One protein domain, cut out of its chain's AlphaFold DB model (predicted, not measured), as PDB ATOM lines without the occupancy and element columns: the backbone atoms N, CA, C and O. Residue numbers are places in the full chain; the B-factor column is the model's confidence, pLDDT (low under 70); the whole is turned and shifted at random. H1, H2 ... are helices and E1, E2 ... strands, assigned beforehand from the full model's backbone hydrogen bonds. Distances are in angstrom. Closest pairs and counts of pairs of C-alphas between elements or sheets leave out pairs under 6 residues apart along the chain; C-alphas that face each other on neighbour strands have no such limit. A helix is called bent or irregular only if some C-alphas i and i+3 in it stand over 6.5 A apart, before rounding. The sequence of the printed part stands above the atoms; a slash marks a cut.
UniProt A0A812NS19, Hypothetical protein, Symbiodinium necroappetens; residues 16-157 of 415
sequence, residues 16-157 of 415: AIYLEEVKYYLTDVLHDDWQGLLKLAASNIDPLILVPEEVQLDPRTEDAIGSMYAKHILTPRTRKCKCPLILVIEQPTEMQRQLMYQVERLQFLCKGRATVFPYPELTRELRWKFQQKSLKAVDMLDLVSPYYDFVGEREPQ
ATOM      1  N   ALA A  16     -15.851 -17.240  39.063       89.69
ATOM      2  CA  ALA A  16     -16.067 -17.996  37.847       89.69
ATOM      3  C   ALA A  16     -16.741 -19.336  38.141       89.69
ATOM      4  O   ALA A  16     -16.524 -19.929  39.197       89.69
ATOM      5  N   ILE A  17     -17.552 -19.798  37.188       87.56
ATOM      6  CA  ILE A  17     -18.072 -21.166  37.138       87.56
ATOM      7  C   ILE A  17     -17.372 -21.887  35.995       87.56
ATOM      8  O   ILE A  17     -17.441 -21.436  34.851       87.56
ATOM      9  N   TYR A  18     -16.725 -23.005  36.304       83.81
ATOM     10  CA  TYR A  18     -16.184 -23.939  35.322       83.81
ATOM     11  C   TYR A  18     -17.101 -25.156  35.219       83.81
ATOM     12  O   TYR A  18     -17.354 -25.808  36.232       83.81
ATOM     13  N   LEU A  19     -17.592 -25.455  34.014       76.38
ATOM     14  CA  LEU A  19     -18.413 -26.637  33.742       76.38
ATOM     15  C   LEU A  19     -17.587 -27.701  33.005       76.38
ATOM     16  O   LEU A  19     -17.349 -27.594  31.798       76.38
ATOM     17  N   GLU A  20     -17.170 -28.737  33.729       70.44
ATOM     18  CA  GLU A  20     -16.485 -29.924  33.206       70.44
ATOM     19  C   GLU A  20     -17.532 -30.940  32.751       70.44
ATOM     20  O   GLU A  20     -18.436 -31.224  33.517       70.44
ATOM     21  N   GLU A  21     -17.458 -31.469  31.527       61.44
ATOM     22  CA  GLU A  21     -18.298 -32.588  31.028       61.44
ATOM     23  C   GLU A  21     -19.839 -32.425  31.091       61.44
ATOM     24  O   GLU A  21     -20.571 -33.258  30.561       61.44
ATOM     25  N   VAL A  22     -20.356 -31.291  31.577       54.31
ATOM     26  CA  VAL A  22     -21.785 -30.911  31.548       54.31
ATOM     27  C   VAL A  22     -22.274 -30.621  30.116       54.31
ATOM     28  O   VAL A  22     -23.466 -30.489  29.844       54.31
ATOM     29  N   LYS A  23     -21.345 -30.530  29.155       52.03
ATOM     30  CA  LYS A  23     -21.621 -30.151  27.767       52.03
ATOM     31  C   LYS A  23     -22.659 -31.048  27.095       52.03
ATOM     32  O   LYS A  23     -23.458 -30.508  26.345       52.03
ATOM     33  N   TYR A  24     -22.645 -32.353  27.367       48.78
ATOM     34  CA  TYR A  24     -23.591 -33.310  26.781       48.78
ATOM     35  C   TYR A  24     -25.029 -33.063  27.257       48.78
ATOM     36  O   TYR A  24     -25.964 -33.139  26.474       48.78
ATOM     37  N   TYR A  25     -25.196 -32.653  28.516       50.25
ATOM     38  CA  TYR A  25     -26.499 -32.310  29.081       50.25
ATOM     39  C   TYR A  25     -27.003 -30.945  28.570       50.25
ATOM     40  O   TYR A  25     -28.161 -30.796  28.182       50.25
ATOM     41  N   LEU A  26     -26.115 -29.945  28.488       50.72
ATOM     42  CA  LEU A  26     -26.465 -28.594  28.023       50.72
ATOM     43  C   LEU A  26     -26.759 -28.511  26.517       50.72
ATOM     44  O   LEU A  26     -27.517 -27.633  26.099       50.72
ATOM     45  N   THR A  27     -26.157 -29.376  25.692       47.94
ATOM     46  CA  THR A  27     -26.430 -29.417  24.245       47.94
ATOM     47  C   THR A  27     -27.800 -29.980  23.912       47.94
ATOM     48  O   THR A  27     -28.401 -29.495  22.956       47.94
ATOM     49  N   ASP A  28     -28.277 -30.947  24.697       44.12
ATOM     50  CA  ASP A  28     -29.457 -31.739  24.342       44.12
ATOM     51  C   ASP A  28     -30.727 -31.257  25.060       44.12
ATOM     52  O   ASP A  28     -31.819 -31.388  24.514       44.12
ATOM     53  N   VAL A  29     -30.596 -30.660  26.253       43.38
ATOM     54  CA  VAL A  29     -31.750 -30.267  27.089       43.38
ATOM     55  C   VAL A  29     -31.923 -28.753  27.202       43.38
ATOM     56  O   VAL A  29     -33.045 -28.273  27.328       43.38
ATOM     57  N   LEU A  30     -30.830 -27.984  27.159       49.53
ATOM     58  CA  LEU A  30     -30.852 -26.580  27.582       49.53
ATOM     59  C   LEU A  30     -30.478 -25.571  26.493       49.53
ATOM     60  O   LEU A  30     -30.484 -24.390  26.789       49.53
ATOM     61  N   HIS A  31     -30.171 -25.960  25.249       51.53
ATOM     62  CA  HIS A  31     -29.864 -25.005  24.161       51.53
ATOM     63  C   HIS A  31     -28.923 -23.841  24.573       51.53
ATOM     64  O   HIS A  31     -29.200 -22.677  24.296       51.53
ATOM     65  N   ASP A  32     -27.792 -24.137  25.226       54.56
ATOM     66  CA  ASP A  32     -26.856 -23.112  25.744       54.56
ATOM     67  C   ASP A  32     -27.439 -22.159  26.814       54.56
ATOM     68  O   ASP A  32     -26.854 -21.113  27.113       54.56
ATOM     69  N   ASP A  33     -28.557 -22.522  27.442       68.06
ATOM     70  CA  ASP A  33     -29.236 -21.700  28.434       68.06
ATOM     71  C   ASP A  33     -28.651 -21.900  29.838       68.06
ATOM     72  O   ASP A  33     -29.190 -22.587  30.710       68.06
ATOM     73  N   TRP A  34     -27.505 -21.266  30.083       74.06
ATOM     74  CA  TRP A  34     -26.956 -21.155  31.433       74.06
ATOM     75  C   TRP A  34     -27.873 -20.344  32.372       74.06
ATOM     76  O   TRP A  34     -27.733 -20.474  33.590       74.06
ATOM     77  N   GLN A  35     -28.827 -19.547  31.853       78.06
ATOM     78  CA  GLN A  35     -29.876 -18.983  32.709       78.06
ATOM     79  C   GLN A  35     -30.762 -20.111  33.230       78.06
ATOM     80  O   GLN A  35     -31.066 -20.122  34.414       78.06
ATOM     81  N   GLY A  36     -31.100 -21.095  32.394       78.25
ATOM     82  CA  GLY A  36     -31.747 -22.342  32.803       78.25
ATOM     83  C   GLY A  36     -30.996 -23.041  33.939       78.25
ATOM     84  O   GLY A  36     -31.603 -23.395  34.946       78.25
ATOM     85  N   LEU A  37     -29.663 -23.130  33.852       79.88
ATOM     86  CA  LEU A  37     -28.833 -23.690  34.929       79.88
ATOM     87  C   LEU A  37     -28.935 -22.883  36.235       79.88
ATOM     88  O   LEU A  37     -29.051 -23.463  37.312       79.88
ATOM     89  N   LEU A  38     -28.923 -21.549  36.156       85.38
ATOM     90  CA  LEU A  38     -29.124 -20.697  37.332       85.38
ATOM     91  C   LEU A  38     -30.540 -20.785  37.894       85.38
ATOM     92  O   LEU A  38     -30.706 -20.723  39.109       85.38
ATOM     93  N   LYS A  39     -31.554 -20.925  37.038       85.62
ATOM     94  CA  LYS A  39     -32.944 -21.094  37.464       85.62
ATOM     95  C   LYS A  39     -33.124 -22.414  38.208       85.62
ATOM     96  O   LYS A  39     -33.733 -22.427  39.275       85.62
ATOM     97  N   LEU A  40     -32.521 -23.490  37.703       80.75
ATOM     98  CA  LEU A  40     -32.461 -24.781  38.388       80.75
ATOM     99  C   LEU A  40     -31.763 -24.643  39.747       80.75
ATOM    100  O   LEU A  40     -32.354 -24.982  40.770       80.75
ATOM    101  N   ALA A  41     -30.572 -24.038  39.781       84.69
ATOM    102  CA  ALA A  41     -29.837 -23.789  41.023       84.69
ATOM    103  C   ALA A  41     -30.637 -22.954  42.040       84.69
ATOM    104  O   ALA A  41     -30.606 -23.234  43.236       84.69
ATOM    105  N   ALA A  42     -31.380 -21.947  41.578       86.00
ATOM    106  CA  ALA A  42     -32.218 -21.103  42.424       86.00
ATOM    107  C   ALA A  42     -33.429 -21.843  43.003       86.00
ATOM    108  O   ALA A  42     -33.836 -21.583  44.133       86.00
ATOM    109  N   SER A  43     -34.004 -22.761  42.228       81.62
ATOM    110  CA  SER A  43     -35.198 -23.506  42.625       81.62
ATOM    111  C   SER A  43     -34.943 -24.546  43.718       81.62
ATOM    112  O   SER A  43     -35.897 -25.026  44.325       81.62
ATOM    113  N   ASN A  44     -33.673 -24.897  43.978       70.06
ATOM    114  CA  ASN A  44     -33.270 -26.060  44.784       70.06
ATOM    115  C   ASN A  44     -33.948 -27.373  44.342       70.06
ATOM    116  O   ASN A  44     -34.012 -28.326  45.117       70.06
ATOM    117  N   ILE A  45     -34.480 -27.418  43.118       64.69
ATOM    118  CA  ILE A  45     -35.026 -28.630  42.523       64.69
ATOM    119  C   ILE A  45     -33.846 -29.452  42.037       64.69
ATOM    120  O   ILE A  45     -32.890 -28.918  41.468       64.69
ATOM    121  N   ASP A  46     -33.924 -30.755  42.272       57.44
ATOM    122  CA  ASP A  46     -32.930 -31.673  41.762       57.44
ATOM    123  C   ASP A  46     -32.905 -31.587  40.218       57.44
ATOM    124  O   ASP A  46     -33.936 -31.828  39.577       57.44
ATOM    125  N   PRO A  47     -31.771 -31.225  39.594       55.03
ATOM    126  CA  PRO A  47     -31.611 -31.197  38.134       55.03
ATOM    127  C   PRO A  47     -31.931 -32.538  37.444       55.03
ATOM    128  O   PRO A  47     -32.127 -32.567  36.227       55.03
ATOM    129  N   LEU A  48     -32.037 -33.638  38.198       50.91
ATOM    130  CA  LEU A  48     -32.542 -34.929  37.724       50.91
ATOM    131  C   LEU A  48     -34.038 -34.910  37.329       50.91
ATOM    132  O   LEU A  48     -34.489 -35.802  36.604       50.91
ATOM    133  N   ILE A  49     -34.819 -33.923  37.790       46.12
ATOM    134  CA  ILE A  49     -36.289 -34.017  37.820       46.12
ATOM    135  C   ILE A  49     -37.007 -33.219  36.711       46.12
ATOM    136  O   ILE A  49     -38.124 -33.595  36.366       46.12
ATOM    137  N   LEU A  50     -36.429 -32.187  36.067       46.91
ATOM    138  CA  LEU A  50     -37.190 -31.368  35.095       46.91
ATOM    139  C   LEU A  50     -36.394 -30.782  33.911       46.91
ATOM    140  O   LEU A  50     -35.277 -30.291  34.054       46.91
ATOM    141  N   VAL A  51     -37.056 -30.745  32.744       51.97
ATOM    142  CA  VAL A  51     -36.819 -29.750  31.676       51.97
ATOM    143  C   VAL A  51     -37.365 -28.412  32.189       51.97
ATOM    144  O   VAL A  51     -38.442 -28.420  32.783       51.97
ATOM    145  N   PRO A  52     -36.678 -27.274  31.990       50.47
ATOM    146  CA  PRO A  52     -37.041 -25.983  32.579       50.47
ATOM    147  C   PRO A  52     -38.251 -25.323  31.895       50.47
ATOM    148  O   PRO A  52     -38.190 -24.157  31.509       50.47
ATOM    149  N   GLU A  53     -39.363 -26.031  31.740       53.41
ATOM    150  CA  GLU A  53     -40.630 -25.381  31.430       53.41
ATOM    151  C   GLU A  53     -41.256 -24.917  32.753       53.41
ATOM    152  O   GLU A  53     -41.854 -25.679  33.505       53.41
ATOM    153  N   GLU A  54     -41.011 -23.632  33.036       62.22
ATOM    154  CA  GLU A  54     -41.655 -22.789  34.053       62.22
ATOM    155  C   GLU A  54     -41.282 -23.017  35.527       62.22
ATOM    156  O   GLU A  54     -42.132 -23.077  36.415       62.22
ATOM    157  N   VAL A  55     -39.982 -22.992  35.840       71.81
ATOM    158  CA  VAL A  55     -39.568 -22.641  37.209       71.81
ATOM    159  C   VAL A  55     -39.951 -21.179  37.471       71.81
ATOM    160  O   VAL A  55     -39.283 -20.264  36.984       71.81
ATOM    161  N   GLN A  56     -41.020 -20.955  38.240       80.38
ATOM    162  CA  GLN A  56     -41.378 -19.626  38.742       80.38
ATOM    163  C   GLN A  56     -40.423 -19.235  39.868       80.38
ATOM    164  O   GLN A  56     -40.400 -19.864  40.927       80.38
ATOM    165  N   LEU A  57     -39.627 -18.196  39.635       84.56
ATOM    166  CA  LEU A  57     -38.732 -17.630  40.635       84.56
ATOM    167  C   LEU A  57     -39.324 -16.338  41.183       84.56
ATOM    168  O   LEU A  57     -40.131 -15.672  40.538       84.56
ATOM    169  N   ASP A  58     -38.916 -15.964  42.393       91.00
ATOM    170  CA  ASP A  58     -39.275 -14.650  42.899       91.00
ATOM    171  C   ASP A  58     -38.587 -13.550  42.054       91.00
ATOM    172  O   ASP A  58     -37.459 -13.750  41.583       91.00
ATOM    173  N   PRO A  59     -39.212 -12.367  41.888       91.75
ATOM    174  CA  PRO A  59     -38.688 -11.317  41.011       91.75
ATOM    175  C   PRO A  59     -37.253 -10.889  41.334       91.75
ATOM    176  O   PRO A  59     -36.490 -10.526  40.443       91.75
ATOM    177  N   ARG A  60     -36.844 -10.959  42.608       91.38
ATOM    178  CA  ARG A  60     -35.491 -10.566  43.021       91.38
ATOM    179  C   ARG A  60     -34.446 -11.563  42.524       91.38
ATOM    180  O   ARG A  60     -33.330 -11.157  42.196       91.38
ATOM    181  N   THR A  61     -34.786 -12.846  42.476       88.44
ATOM    182  CA  THR A  61     -33.931 -13.888  41.908       88.44
ATOM    183  C   THR A  61     -33.865 -13.776  40.386       88.44
ATOM    184  O   THR A  61     -32.769 -13.838  39.828       88.44
ATOM    185  N   GLU A  62     -34.990 -13.526  39.711       88.62
ATOM    186  CA  GLU A  62     -35.000 -13.272  38.262       88.62
ATOM    187  C   GLU A  62     -34.144 -12.056  37.888       88.62
ATOM    188  O   GLU A  62     -33.304 -12.142  36.990       88.62
ATOM    189  N   ASP A  63     -34.267 -10.959  38.641       88.62
ATOM    190  CA  ASP A  63     -33.437  -9.763  38.482       88.62
ATOM    191  C   ASP A  63     -31.947 -10.068  38.705       88.62
ATOM    192  O   ASP A  63     -31.077  -9.556  37.992       88.62
ATOM    193  N   ALA A  64     -31.621 -10.919  39.685       88.00
ATOM    194  CA  ALA A  64     -30.245 -11.322  39.956       88.00
ATOM    195  C   ALA A  64     -29.653 -12.133  38.793       88.00
ATOM    196  O   ALA A  64     -28.531 -11.826  38.369       88.00
ATOM    197  N   ILE A  65     -30.406 -13.099  38.254       87.56
ATOM    198  CA  ILE A  65     -30.037 -13.908  37.081       87.56
ATOM    199  C   ILE A  65     -29.890 -13.010  35.844       87.56
ATOM    200  O   ILE A  65     -28.865 -13.063  35.161       87.56
ATOM    201  N   GLY A  66     -30.851 -12.117  35.592       85.25
ATOM    202  CA  GLY A  66     -30.791 -11.147  34.497       85.25
ATOM    203  C   GLY A  66     -29.589 -10.204  34.611       85.25
ATOM    204  O   GLY A  66     -28.896  -9.936  33.628       85.25
ATOM    205  N   SER A  67     -29.255  -9.760  35.826       85.75
ATOM    206  CA  SER A  67     -28.059  -8.951  36.078       85.75
ATOM    207  C   SER A  67     -26.762  -9.735  35.874       85.75
ATOM    208  O   SER A  67     -25.807  -9.178  35.330       85.75
ATOM    209  N   MET A  68     -26.706 -11.019  36.255       84.56
ATOM    210  CA  MET A  68     -25.574 -11.887  35.903       84.56
ATOM    211  C   MET A  68     -25.457 -11.985  34.385       84.56
ATOM    212  O   MET A  68     -24.349 -11.924  33.859       84.56
ATOM    213  N   TYR A  69     -26.583 -12.035  33.667       77.75
ATOM    214  CA  TYR A  69     -26.575 -12.082  32.211       77.75
ATOM    215  C   TYR A  69     -26.026 -10.802  31.571       77.75
ATOM    216  O   TYR A  69     -25.337 -10.866  30.562       77.75
ATOM    217  N   ALA A  70     -26.213  -9.638  32.177       73.12
ATOM    218  CA  ALA A  70     -25.573  -8.422  31.677       73.12
ATOM    219  C   ALA A  70     -24.057  -8.361  31.966       73.12
ATOM    220  O   ALA A  70     -23.326  -7.660  31.268       73.12
ATOM    221  N   LYS A  71     -23.591  -9.060  33.009       72.19
ATOM    222  CA  LYS A  71     -22.206  -8.994  33.512       72.19
ATOM    223  C   LYS A  71     -21.327 -10.160  33.075       72.19
ATOM    224  O   LYS A  71     -20.126 -10.135  33.339       72.19
ATOM    225  N   HIS A  72     -21.917 -11.193  32.488       70.38
ATOM    226  CA  HIS A  72     -21.188 -12.412  32.216       70.38
ATOM    227  C   HIS A  72     -20.261 -12.299  31.021       70.38
ATOM    228  O   HIS A  72     -20.517 -11.598  30.040       70.38
ATOM    229  N   ILE A  73     -19.213 -13.106  31.083       66.00
ATOM    230  CA  ILE A  73     -18.328 -13.369  29.965       66.00
ATOM    231  C   ILE A  73     -18.283 -14.886  29.776       66.00
ATOM    232  O   ILE A  73     -17.937 -15.614  30.705       66.00
ATOM    233  N   LEU A  74     -18.690 -15.345  28.587       68.12
ATOM    234  CA  LEU A  74     -18.749 -16.759  28.207       68.12
ATOM    235  C   LEU A  74     -17.713 -17.077  27.133       68.12
ATOM    236  O   LEU A  74     -17.563 -16.348  26.148       68.12
ATOM    237  N   THR A  75     -17.034 -18.210  27.287       62.06
ATOM    238  CA  THR A  75     -16.121 -18.755  26.274       62.06
ATOM    239  C   THR A  75     -16.871 -19.055  24.969       62.06
ATOM    240  O   THR A  75     -17.826 -19.836  24.989       62.06
ATOM    241  N   PRO A  76     -16.477 -18.461  23.823       54.28
ATOM    242  CA  PRO A  76     -17.183 -18.643  22.564       54.28
ATOM    243  C   PRO A  76     -17.095 -20.095  22.084       54.28
ATOM    244  O   PRO A  76     -16.023 -20.703  22.056       54.28
ATOM    245  N   ARG A  77     -18.231 -20.643  21.631       51.38
ATOM    246  CA  ARG A  77     -18.269 -21.924  20.917       51.38
ATOM    247  C   ARG A  77     -17.466 -21.800  19.627       51.38
ATOM    248  O   ARG A  77     -17.864 -21.092  18.705       51.38
ATOM    249  N   THR A  78     -16.388 -22.563  19.506       45.97
ATOM    250  CA  THR A  78     -15.836 -22.888  18.189       45.97
ATOM    251  C   THR A  78     -16.178 -24.343  17.885       45.97
ATOM    252  O   THR A  78     -16.047 -25.212  18.743       45.97
ATOM    253  N   ARG A  79     -16.603 -24.648  16.650       42.22
ATOM    254  CA  ARG A  79     -16.874 -26.038  16.212       42.22
ATOM    255  C   ARG A  79     -15.669 -26.976  16.409       42.22
ATOM    256  O   ARG A  79     -15.835 -28.188  16.385       42.22
ATOM    257  N   LYS A  80     -14.466 -26.414  16.576       37.22
ATOM    258  CA  LYS A  80     -13.191 -27.133  16.678       37.22
ATOM    259  C   LYS A  80     -12.655 -27.256  18.107       37.22
ATOM    260  O   LYS A  80     -11.955 -28.225  18.376       37.22
ATOM    261  N   CYS A  81     -12.992 -26.343  19.020       39.84
ATOM    262  CA  CYS A  81     -12.548 -26.429  20.408       39.84
ATOM    263  C   CYS A  81     -13.696 -26.941  21.280       39.84
ATOM    264  O   CYS A  81     -14.672 -26.241  21.551       39.84
ATOM    265  N   LYS A  82     -13.574 -28.192  21.735       49.03
ATOM    266  CA  LYS A  82     -14.447 -28.795  22.752       49.03
ATOM    267  C   LYS A  82     -14.117 -28.235  24.148       49.03
ATOM    268  O   LYS A  82     -13.988 -29.002  25.091       49.03
ATOM    269  N   CYS A  83     -13.915 -26.924  24.264       46.94
ATOM    270  CA  CYS A  83     -13.561 -26.323  25.540       46.94
ATOM    271  C   CYS A  83     -14.760 -26.352  26.505       46.94
ATOM    272  O   CYS A  83     -15.900 -26.183  26.057       46.94
ATOM    273  N   PRO A  84     -14.498 -26.569  27.801       59.72
ATOM    274  CA  PRO A  84     -15.477 -26.425  28.873       59.72
ATOM    275  C   PRO A  84     -15.978 -24.980  28.959       59.72
ATOM    276  O   PRO A  84     -15.288 -24.049  28.536       59.72
ATOM    277  N   LEU A  85     -17.200 -24.800  29.468       65.75
ATOM    278  CA  LEU A  85     -17.809 -23.479  29.604       65.75
ATOM    279  C   LEU A  85     -17.237 -22.792  30.844       65.75
ATOM    280  O   LEU A  85     -17.343 -23.336  31.943       65.75
ATOM    281  N   ILE A  86     -16.668 -21.599  30.664       71.88
ATOM    282  CA  ILE A  86     -16.291 -20.721  31.776       71.88
ATOM    283  C   ILE A  86     -17.205 -19.505  31.764       71.88
ATOM    284  O   ILE A  86     -17.272 -18.792  30.760       71.88
ATOM    285  N   LEU A  87     -17.899 -19.289  32.880       80.69
ATOM    286  CA  LEU A  87     -18.731 -18.120  33.141       80.69
ATOM    287  C   LEU A  87     -18.041 -17.257  34.193       80.69
ATOM    288  O   LEU A  87     -18.022 -17.640  35.359       80.69
ATOM    289  N   VAL A  88     -17.507 -16.100  33.806       84.75
ATOM    290  CA  VAL A  88     -16.941 -15.134  34.763       84.75
ATOM    291  C   VAL A  88     -17.983 -14.068  35.087       84.75
ATOM    292  O   VAL A  88     -18.540 -13.457  34.174       84.75
ATOM    293  N   ILE A  89     -18.231 -13.836  36.378       87.81
ATOM    294  CA  ILE A  89     -19.108 -12.779  36.889       87.81
ATOM    295  C   ILE A  89     -18.258 -11.771  37.659       87.81
ATOM    296  O   ILE A  89     -17.672 -12.083  38.699       87.81
ATOM    297  N   GLU A  90     -18.202 -10.547  37.141       88.00
ATOM    298  CA  GLU A  90     -17.441  -9.464  37.759       88.00
ATOM    299  C   GLU A  90     -18.223  -8.812  38.898       88.00
ATOM    300  O   GLU A  90     -19.389  -8.438  38.729       88.00
ATOM    301  N   GLN A  91     -17.560  -8.657  40.048       88.44
ATOM    302  CA  GLN A  91     -18.117  -8.036  41.256       88.44
ATOM    303  C   GLN A  91     -19.552  -8.529  41.557       88.44
ATOM    304  O   GLN A  91     -20.507  -7.733  41.546       88.44
ATOM    305  N   PRO A  92     -19.736  -9.850  41.762       90.62
ATOM    306  CA  PRO A  92     -21.051 -10.418  42.017       90.62
ATOM    307  C   PRO A  92     -21.629  -9.844  43.314       90.62
ATOM    308  O   PRO A  92     -20.918  -9.669  44.305       90.62
ATOM    309  N   THR A  93     -22.934  -9.569  43.331       92.25
ATOM    310  CA  THR A  93     -23.644  -9.284  44.587       92.25
ATOM    311  C   THR A  93     -23.702 -10.544  45.452       92.25
ATOM    312  O   THR A  93     -23.545 -11.654  44.947       92.25
ATOM    313  N   GLU A  94     -23.981 -10.407  46.749       90.81
ATOM    314  CA  GLU A  94     -24.087 -11.567  47.648       90.81
ATOM    315  C   GLU A  94     -25.115 -12.604  47.160       90.81
ATOM    316  O   GLU A  94     -24.839 -13.799  47.158       90.81
ATOM    317  N   MET A  95     -26.255 -12.145  46.633       90.38
ATOM    318  CA  MET A  95     -27.259 -13.025  46.023       90.38
ATOM    319  C   MET A  95     -26.697 -13.775  44.806       90.38
ATOM    320  O   MET A  95     -26.904 -14.975  44.660       90.38
ATOM    321  N   GLN A  96     -25.942 -13.086  43.945       92.38
ATOM    322  CA  GLN A  96     -25.312 -13.707  42.777       92.38
ATOM    323  C   GLN A  96     -24.279 -14.755  43.202       92.38
ATOM    324  O   GLN A  96     -24.250 -15.839  42.632       92.38
ATOM    325  N   ARG A  97     -23.481 -14.483  44.244       92.50
ATOM    326  CA  ARG A  97     -22.538 -15.465  44.806       92.50
ATOM    327  C   ARG A  97     -23.262 -16.709  45.304       92.50
ATOM    328  O   ARG A  97     -22.847 -17.816  44.979       92.50
ATOM    329  N   GLN A  98     -24.337 -16.524  46.070       90.88
ATOM    330  CA  GLN A  98     -25.142 -17.631  46.582       90.88
ATOM    331  C   GLN A  98     -25.685 -18.487  45.438       90.88
ATOM    332  O   GLN A  98     -25.489 -19.697  45.462       90.88
ATOM    333  N   LEU A  99     -26.255 -17.867  44.399       90.25
ATOM    334  CA  LEU A  99     -26.717 -18.572  43.199       90.25
ATOM    335  C   LEU A  99     -25.595 -19.355  42.509       90.25
ATOM    336  O   LEU A  99     -25.787 -20.522  42.186       90.25
ATOM    337  N   MET A 100     -24.412 -18.757  42.331       91.88
ATOM    338  CA  MET A 100     -23.263 -19.459  41.747       91.88
ATOM    339  C   MET A 100     -22.890 -20.695  42.570       91.88
ATOM    340  O   MET A 100     -22.747 -21.771  42.003       91.88
ATOM    341  N   TYR A 101     -22.798 -20.589  43.898       90.75
ATOM    342  CA  TYR A 101     -22.502 -21.745  44.755       90.75
ATOM    343  C   TYR A 101     -23.614 -22.800  44.777       90.75
ATOM    344  O   TYR A 101     -23.322 -23.970  45.017       90.75
ATOM    345  N   GLN A 102     -24.871 -22.438  44.504       87.94
ATOM    346  CA  GLN A 102     -25.924 -23.438  44.294       87.94
ATOM    347  C   GLN A 102     -25.714 -24.214  42.986       87.94
ATOM    348  O   GLN A 102     -25.989 -25.407  42.952       87.94
ATOM    349  N   VAL A 103     -25.147 -23.594  41.942       86.25
ATOM    350  CA  VAL A 103     -24.780 -24.310  40.703       86.25
ATOM    351  C   VAL A 103     -23.759 -25.417  40.981       86.25
ATOM    352  O   VAL A 103     -23.876 -26.501  40.421       86.25
ATOM    353  N   GLU A 104     -22.788 -25.186  41.868       87.06
ATOM    354  CA  GLU A 104     -21.799 -26.203  42.278       87.06
ATOM    355  C   GLU A 104     -22.431 -27.417  42.985       87.06
ATOM    356  O   GLU A 104     -21.831 -28.489  43.019       87.06
ATOM    357  N   ARG A 105     -23.645 -27.271  43.529       82.50
ATOM    358  CA  ARG A 105     -24.386 -28.344  44.214       82.50
ATOM    359  C   ARG A 105     -25.304 -29.139  43.295       82.50
ATOM    360  O   ARG A 105     -25.856 -30.146  43.734       82.50
ATOM    361  N   LEU A 106     -25.486 -28.691  42.055       76.62
ATOM    362  CA  LEU A 106     -26.274 -29.420  41.075       76.62
ATOM    363  C   LEU A 106     -25.609 -30.764  40.770       76.62
ATOM    364  O   LEU A 106     -24.398 -30.841  40.555       76.62
ATOM    365  N   GLN A 107     -26.420 -31.815  40.735       67.69
ATOM    366  CA  GLN A 107     -26.006 -33.142  40.300       67.69
ATOM    367  C   GLN A 107     -26.309 -33.289  38.810       67.69
ATOM    368  O   GLN A 107     -27.408 -33.011  38.352       67.69
ATOM    369  N   PHE A 108     -25.332 -33.684  38.009       63.56
ATOM    370  CA  PHE A 108     -25.558 -33.883  36.581       63.56
ATOM    371  C   PHE A 108     -25.779 -35.372  36.314       63.56
ATOM    372  O   PHE A 108     -25.156 -36.209  36.956       63.56
ATOM    373  N   LEU A 109     -26.654 -35.704  35.356       51.53
ATOM    374  CA  LEU A 109     -26.863 -37.097  34.924       51.53
ATOM    375  C   LEU A 109     -25.583 -37.725  34.347       51.53
ATOM    376  O   LEU A 109     -25.387 -38.932  34.414       51.53
ATOM    377  N   CYS A 110     -24.712 -36.908  33.752       54.44
ATOM    378  CA  CYS A 110     -23.395 -37.326  33.282       54.44
ATOM    379  C   CYS A 110     -22.315 -37.065  34.344       54.44
ATOM    380  O   CYS A 110     -22.560 -36.369  35.325       54.44
ATOM    381  N   LYS A 111     -21.073 -37.509  34.087       58.47
ATOM    382  CA  LYS A 111     -19.847 -37.206  34.871       58.47
ATOM    383  C   LYS A 111     -19.523 -35.698  35.012       58.47
ATOM    384  O   LYS A 111     -18.431 -35.322  35.434       58.47
ATOM    385  N   GLY A 112     -20.447 -34.822  34.621       66.44
ATOM    386  CA  GLY A 112     -20.278 -33.387  34.628       66.44
ATOM    387  C   GLY A 112     -20.147 -32.804  36.033       66.44
ATOM    388  O   GLY A 112     -20.782 -33.258  36.981       66.44
ATOM    389  N   ARG A 113     -19.329 -31.760  36.163       75.06
ATOM    390  CA  ARG A 113     -19.114 -31.014  37.407       75.06
ATOM    391  C   ARG A 113     -19.188 -29.521  37.131       75.06
ATOM    392  O   ARG A 113     -18.591 -29.032  36.173       75.06
ATOM    393  N   ALA A 114     -19.838 -28.790  38.027       83.19
ATOM    394  CA  ALA A 114     -19.655 -27.354  38.152       83.19
ATOM    395  C   ALA A 114     -18.677 -27.067  39.294       83.19
ATOM    396  O   ALA A 114     -18.795 -27.652  40.366       83.19
ATOM    397  N   THR A 115     -17.708 -26.184  39.072       86.31
ATOM    398  CA  THR A 115     -16.816 -25.698  40.134       86.31
ATOM    399  C   THR A 115     -16.877 -24.186  40.188       86.31
ATOM    400  O   THR A 115     -16.719 -23.530  39.155       86.31
ATOM    401  N   VAL A 116     -17.081 -23.639  41.385       90.31
ATOM    402  CA  VAL A 116     -17.104 -22.192  41.616       90.31
ATOM    403  C   VAL A 116     -15.824 -21.787  42.319       90.31
ATOM    404  O   VAL A 116     -15.471 -22.333  43.363       90.31
ATOM    405  N   PHE A 117     -15.123 -20.810  41.759       90.25
ATOM    406  CA  PHE A 117     -13.820 -20.403  42.267       90.25
ATOM    407  C   PHE A 117     -13.618 -18.887  42.167       90.25
ATOM    408  O   PHE A 117     -14.214 -18.238  41.295       90.25
ATOM    409  N   PRO A 118     -12.811 -18.294  43.068       89.38
ATOM    410  CA  PRO A 118     -12.368 -16.914  42.933       89.38
ATOM    411  C   PRO A 118     -11.646 -16.718  41.606       89.38
ATOM    412  O   PRO A 118     -10.796 -17.522  41.232       89.38
ATOM    413  N   TYR A 119     -11.980 -15.641  40.907       89.56
ATOM    414  CA  TYR A 119     -11.401 -15.337  39.609       89.56
ATOM    415  C   TYR A 119     -10.663 -13.991  39.660       89.56
ATOM    416  O   TYR A 119     -11.181 -13.041  40.259       89.56
ATOM    417  N   PRO A 120      -9.463 -13.864  39.066       86.94
ATOM    418  CA  PRO A 120      -8.749 -12.591  39.028       86.94
ATOM    419  C   PRO A 120      -9.491 -11.542  38.183       86.94
ATOM    420  O   PRO A 120     -10.447 -11.832  37.461       86.94
ATOM    421  N   GLU A 121      -9.073 -10.279  38.266       87.12
ATOM    422  CA  GLU A 121      -9.618  -9.252  37.379       87.12
ATOM    423  C   GLU A 121      -9.237  -9.540  35.922       87.12
ATOM    424  O   GLU A 121      -8.065  -9.726  35.592       87.12
ATOM    425  N   LEU A 122     -10.235  -9.573  35.033       82.81
ATOM    426  CA  LEU A 122      -9.989  -9.778  33.612       82.81
ATOM    427  C   LEU A 122      -9.268  -8.569  33.023       82.81
ATOM    428  O   LEU A 122      -9.756  -7.434  33.097       82.81
ATOM    429  N   THR A 123      -8.144  -8.832  32.356       85.38
ATOM    430  CA  THR A 123      -7.397  -7.801  31.638       85.38
ATOM    431  C   THR A 123      -8.266  -7.177  30.545       85.38
ATOM    432  O   THR A 123      -9.113  -7.833  29.929       85.38
ATOM    433  N   ARG A 124      -8.045  -5.887  30.259       85.50
ATOM    434  CA  ARG A 124      -8.752  -5.173  29.180       85.50
ATOM    435  C   ARG A 124      -8.634  -5.900  27.836       85.50
ATOM    436  O   ARG A 124      -9.579  -5.891  27.052       85.50
ATOM    437  N   GLU A 125      -7.487  -6.527  27.586       84.69
ATOM    438  CA  GLU A 125      -7.222  -7.297  26.375       84.69
ATOM    439  C   GLU A 125      -8.093  -8.554  26.284       84.69
ATOM    440  O   GLU A 125      -8.756  -8.750  25.264       84.69
ATOM    441  N   LEU A 126      -8.164  -9.363  27.349       78.19
ATOM    442  CA  LEU A 126      -9.029 -10.545  27.383       78.19
ATOM    443  C   LEU A 126     -10.500 -10.149  27.221       78.19
ATOM    444  O   LEU A 126     -11.194 -10.735  26.390       78.19
ATOM    445  N   ARG A 127     -10.962  -9.099  27.920       81.88
ATOM    446  CA  ARG A 127     -12.333  -8.565  27.766       81.88
ATOM    447  C   ARG A 127     -12.640  -8.191  26.317       81.88
ATOM    448  O   ARG A 127     -13.696  -8.541  25.794       81.88
ATOM    449  N   TRP A 128     -11.714  -7.495  25.661       82.62
ATOM    450  CA  TRP A 128     -11.877  -7.091  24.270       82.62
ATOM    451  C   TRP A 128     -11.911  -8.303  23.325       82.62
ATOM    452  O   TRP A 128     -12.813  -8.403  22.493       82.62
ATOM    453  N   LYS A 129     -10.999  -9.270  23.493       78.25
ATOM    454  CA  LYS A 129     -10.971 -10.518  22.704       78.25
ATOM    455  C   LYS A 129     -12.254 -11.341  22.866       78.25
ATOM    456  O   LYS A 129     -12.762 -11.887  21.886       78.25
ATOM    457  N   PHE A 130     -12.826 -11.380  24.070       72.62
ATOM    458  CA  PHE A 130     -14.131 -11.995  24.324       72.62
ATOM    459  C   PHE A 130     -15.262 -11.321  23.552       72.62
ATOM    460  O   PHE A 130     -16.009 -11.998  22.847       72.62
ATOM    461  N   GLN A 131     -15.373  -9.993  23.651       76.50
ATOM    462  CA  GLN A 131     -16.413  -9.222  22.959       76.50
ATOM    463  C   GLN A 131     -16.347  -9.407  21.439       76.50
ATOM    464  O   GLN A 131     -17.377  -9.465  20.772       76.50
ATOM    465  N   GLN A 132     -15.137  -9.561  20.899       78.31
ATOM    466  CA  GLN A 132     -14.896  -9.805  19.478       78.31
ATOM    467  C   GLN A 132     -15.003 -11.284  19.072       78.31
ATOM    468  O   GLN A 132     -14.797 -11.606  17.903       78.31
ATOM    469  N   LYS A 133     -15.304 -12.197  20.011       73.75
ATOM    470  CA  LYS A 133     -15.296 -13.658  19.800       73.75
ATOM    471  C   LYS A 133     -13.999 -14.148  19.129       73.75
ATOM    472  O   LYS A 133     -14.026 -15.074  18.321       73.75
ATOM    473  N   SER A 134     -12.867 -13.518  19.450       76.75
ATOM    474  CA  SER A 134     -11.574 -13.691  18.771       76.75
ATOM    475  C   SER A 134     -10.504 -14.363  19.640       76.75
ATOM    476  O   SER A 134      -9.314 -14.293  19.326       76.75
ATOM    477  N   LEU A 135     -10.922 -15.027  20.720       67.44
ATOM    478  CA  LEU A 135     -10.032 -15.768  21.612       67.44
ATOM    479  C   LEU A 135      -9.290 -16.880  20.861       67.44
ATOM    480  O   LEU A 135      -9.891 -17.701  20.162       67.44
ATOM    481  N   LYS A 136      -7.971 -16.913  21.034       70.38
ATOM    482  CA  LYS A 136      -7.091 -17.986  20.570       70.38
ATOM    483  C   LYS A 136      -6.914 -19.031  21.672       70.38
ATOM    484  O   LYS A 136      -7.286 -18.815  22.820       70.38
ATOM    485  N   ALA A 137      -6.294 -20.160  21.329       57.00
ATOM    486  CA  ALA A 137      -6.002 -21.224  22.290       57.00
ATOM    487  C   ALA A 137      -5.191 -20.721  23.499       57.00
ATOM    488  O   ALA A 137      -5.538 -21.040  24.625       57.00
ATOM    489  N   VAL A 138      -4.179 -19.874  23.281       63.06
ATOM    490  CA  VAL A 138      -3.395 -19.273  24.375       63.06
ATOM    491  C   VAL A 138      -4.251 -18.405  25.302       63.06
ATOM    492  O   VAL A 138      -4.128 -18.510  26.514       63.06
ATOM    493  N   ASP A 139      -5.201 -17.641  24.756       69.12
ATOM    494  CA  ASP A 139      -6.099 -16.821  25.572       69.12
ATOM    495  C   ASP A 139      -7.044 -17.703  26.403       69.12
ATOM    496  O   ASP A 139      -7.372 -17.381  27.537       69.12
ATOM    497  N   MET A 140      -7.464 -18.851  25.861       66.19
ATOM    498  CA  MET A 140      -8.254 -19.838  26.603       66.19
ATOM    499  C   MET A 140      -7.470 -20.453  27.765       66.19
ATOM    500  O   MET A 140      -8.063 -20.771  28.791       66.19
ATOM    501  N   LEU A 141      -6.157 -20.617  27.616       63.16
ATOM    502  CA  LEU A 141      -5.289 -21.136  28.671       63.16
ATOM    503  C   LEU A 141      -5.161 -20.136  29.820       63.16
ATOM    504  O   LEU A 141      -5.349 -20.522  30.972       63.16
ATOM    505  N   ASP A 142      -4.967 -18.855  29.504       69.38
ATOM    506  CA  ASP A 142      -4.973 -17.777  30.500       69.38
ATOM    507  C   ASP A 142      -6.304 -17.718  31.264       69.38
ATOM    508  O   ASP A 142      -6.335 -17.405  32.453       69.38
ATOM    509  N   LEU A 143      -7.410 -18.073  30.600       71.25
ATOM    510  CA  LEU A 143      -8.734 -18.097  31.215       71.25
ATOM    511  C   LEU A 143      -8.975 -19.288  32.146       71.25
ATOM    512  O   LEU A 143      -9.741 -19.186  33.100       71.25
ATOM    513  N   VAL A 144      -8.354 -20.433  31.871       69.88
ATOM    514  CA  VAL A 144      -8.533 -21.643  32.688       69.88
ATOM    515  C   VAL A 144      -7.465 -21.726  33.787       69.88
ATOM    516  O   VAL A 144      -7.684 -22.384  34.800       69.88
ATOM    517  N   SER A 145      -6.331 -21.030  33.642       72.62
ATOM    518  CA  SER A 145      -5.217 -21.074  34.602       72.62
ATOM    519  C   SER A 145      -5.600 -20.803  36.062       72.62
ATOM    520  O   SER A 145      -5.039 -21.481  36.915       72.62
ATOM    521  N   PRO A 146      -6.550 -19.908  36.398       79.25
ATOM    522  CA  PRO A 146      -6.948 -19.726  37.796       79.25
ATOM    523  C   PRO A 146      -7.774 -20.898  38.369       79.25
ATOM    524  O   PRO A 146      -7.771 -21.116  39.577       79.25
ATOM    525  N   TYR A 147      -8.467 -21.678  37.525       77.88
ATOM    526  CA  TYR A 147      -9.271 -22.842  37.943       77.88
ATOM    527  C   TYR A 147      -8.390 -24.003  38.420       77.88
ATOM    528  O   TYR A 147      -8.416 -24.401  39.576       77.88
ATOM    529  N   TYR A 148      -7.578 -24.540  37.518       67.56
ATOM    530  CA  TYR A 148      -6.162 -24.356  37.702       67.56
ATOM    531  C   TYR A 148      -5.557 -24.535  39.097       67.56
ATOM    532  O   TYR A 148      -5.657 -25.571  39.767       67.56
ATOM    533  N   ASP A 149      -4.917 -23.444  39.481       73.00
ATOM    534  CA  ASP A 149      -4.304 -23.201  40.774       73.00
ATOM    535  C   ASP A 149      -5.272 -23.550  41.918       73.00
ATOM    536  O   ASP A 149      -4.922 -24.324  42.808       73.00
ATOM    537  N   PHE A 150      -6.539 -23.125  41.818       76.81
ATOM    538  CA  PHE A 150      -7.564 -23.387  42.832       76.81
ATOM    539  C   PHE A 150      -7.815 -24.884  43.107       76.81
ATOM    540  O   PHE A 150      -7.932 -25.296  44.262       76.81
ATOM    541  N   VAL A 151      -7.886 -25.726  42.070       67.12
ATOM    542  CA  VAL A 151      -8.046 -27.184  42.241       67.12
ATOM    543  C   VAL A 151      -6.768 -27.814  42.789       67.12
ATOM    544  O   VAL A 151      -6.840 -28.717  43.618       67.12
ATOM    545  N   GLY A 152      -5.600 -27.337  42.345       62.88
ATOM    546  CA  GLY A 152      -4.307 -27.853  42.807       62.88
ATOM    547  C   GLY A 152      -4.097 -27.670  44.306       62.88
ATOM    548  O   GLY A 152      -3.598 -28.578  44.967       62.88
ATOM    549  N   GLU A 153      -4.537 -26.535  44.846       71.44
ATOM    550  CA  GLU A 153      -4.478 -26.239  46.280       71.44
ATOM    551  C   GLU A 153      -5.455 -27.088  47.110       71.44
ATOM    552  O   GLU A 153      -5.147 -27.452  48.245       71.44
ATOM    553  N   ARG A 154      -6.636 -27.413  46.567       64.00
ATOM    554  CA  ARG A 154      -7.692 -28.145  47.290       64.00
ATOM    555  C   ARG A 154      -7.562 -29.664  47.238       64.00
ATOM    556  O   ARG A 154      -7.974 -30.332  48.182       64.00
ATOM    557  N   GLU A 155      -7.035 -30.210  46.149       59.19
ATOM    558  CA  GLU A 155      -7.009 -31.655  45.893       59.19
ATOM    559  C   GLU A 155      -5.569 -32.138  45.561       59.19
ATOM    560  O   GLU A 155      -5.334 -32.696  44.490       59.19
ATOM    561  N   PRO A 156      -4.566 -31.969  46.453       49.38
ATOM    562  CA  PRO A 156      -3.147 -32.218  46.142       49.38
ATOM    563  C   PRO A 156      -2.819 -33.681  45.791       49.38
ATOM    564  O   PRO A 156      -1.884 -33.947  45.038       49.38
ATOM    565  N   GLN A 157      -3.612 -34.645  46.272       42.00
ATOM    566  CA  GLN A 157      -3.484 -36.065  45.908       42.00
ATOM    567  C   GLN A 157      -3.674 -36.342  44.408       42.00
ATOM    568  O   GLN A 157      -3.081 -37.282  43.880       42.00
TER     569      GLN A 157
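Overview. This is residues 16 to 157 of the 415 residues of the protein "Hypothetical protein" of Symbiodinium necroappetens (UniProt A0A812NS19). A four-stranded antiparallel sheet, E2 E3 E1 E4, stands between helices: H4 runs along one face, with H3 on the same face and H2 packed on both helices, while the longest helix, H6, crosses the opposite face. This makes three layers, helices on both faces of a sheet; H5 only grazes the sheet, and residues 152 to 157 stick out. The printed part has 142 residues with six named helices and four named strands, in the order E1 H1 H2 H3 E2 E3 H4 E4 H5 H6, a mixed class of helices and strands. It is compact, with a radius of gyration of the C-alphas of 15.0 A and spans of 40 by 32 by 32 A.

Along the chain. The strands are E2, residues 72 to 74; E3, residues 85 to 89; E1, residues 16 to 20, beginning at C-alpha 16 (-16.067, -17.996, 37.847); and E4, residues 113 to 119, 17.6 A long. The helices are H1, residues 23 to 28; H2, residues 34 to 43, 14.1 A; H3, residues 59 to 71, 18.3 A; H4, residues 94 to 103, 14.5 A; H5, residues 124 to 131; and H6, residues 137 to 154, 26.0 A, ending at C-alpha 154 (-7.692, -28.145, 47.290). H6 is irregular, with C-alphas 143 and 146 7.0 A apart, and has a kink of 41 degrees near residue 144.

Arrangement. In the sheet, N 18 and O 115 of E1 and E4 are 2.9 A apart, N 17 and O 87 of E1 and E3 2.9 A, and N 73 and O 88 of the hairpin E2 and E3 3.2 A, each within hydrogen-bond range. E3, H4 and E4 form a split strand-helix-strand unit, two strands running the same way with E1 between them, and its crossover is right-handed. H4 is on the sheet at a height of 9.4 A, along the strands, at 9 degrees to E4 on the local plane. H6 is on the opposite face at a height of 9.7 A, across the strands, at 85 degrees to E4 on the local plane. H2 and H3, a helical hairpin, touch at a shallow tilt of 29 degrees, opposite ways, closest at the C-alphas of Gln 35 and Ile 65, 6.7 A. H2 touches H4 about perpendicular at 83 degrees, closest at the C-alphas of Ala 41 and Val 103, 5.1 A. H3 touches H4 at 85 degrees, about perpendicular, closest at the C-alphas of Ala 64 and Gln 96, 6.2 A. H5 only grazes the sheet with residues 127 to 131; its closest C-alphas to E2 are those of Phe 130 and Ile 73, 7.2 A. H1 is not on the sheet and is only just apart from H2, closest 8.2 A. Every O i to N i+4 pair is within hydrogen-bond range in H2, H3, H4 and H5, against 1 of 2 in H1 and 12 of 14 in H6.

Size, cuts and confidence. The two C-alphas farthest apart, those of Pro 59 and Gln 157, are 43.3 A apart. The printed part has no cut. The link from H2 to H3, residues 44 to 58, is long. The mean pLDDT of the printed part is 72.1, and 57 residues are under 70, among them residues 21 to 33, 45 to 54 and 73 to 85.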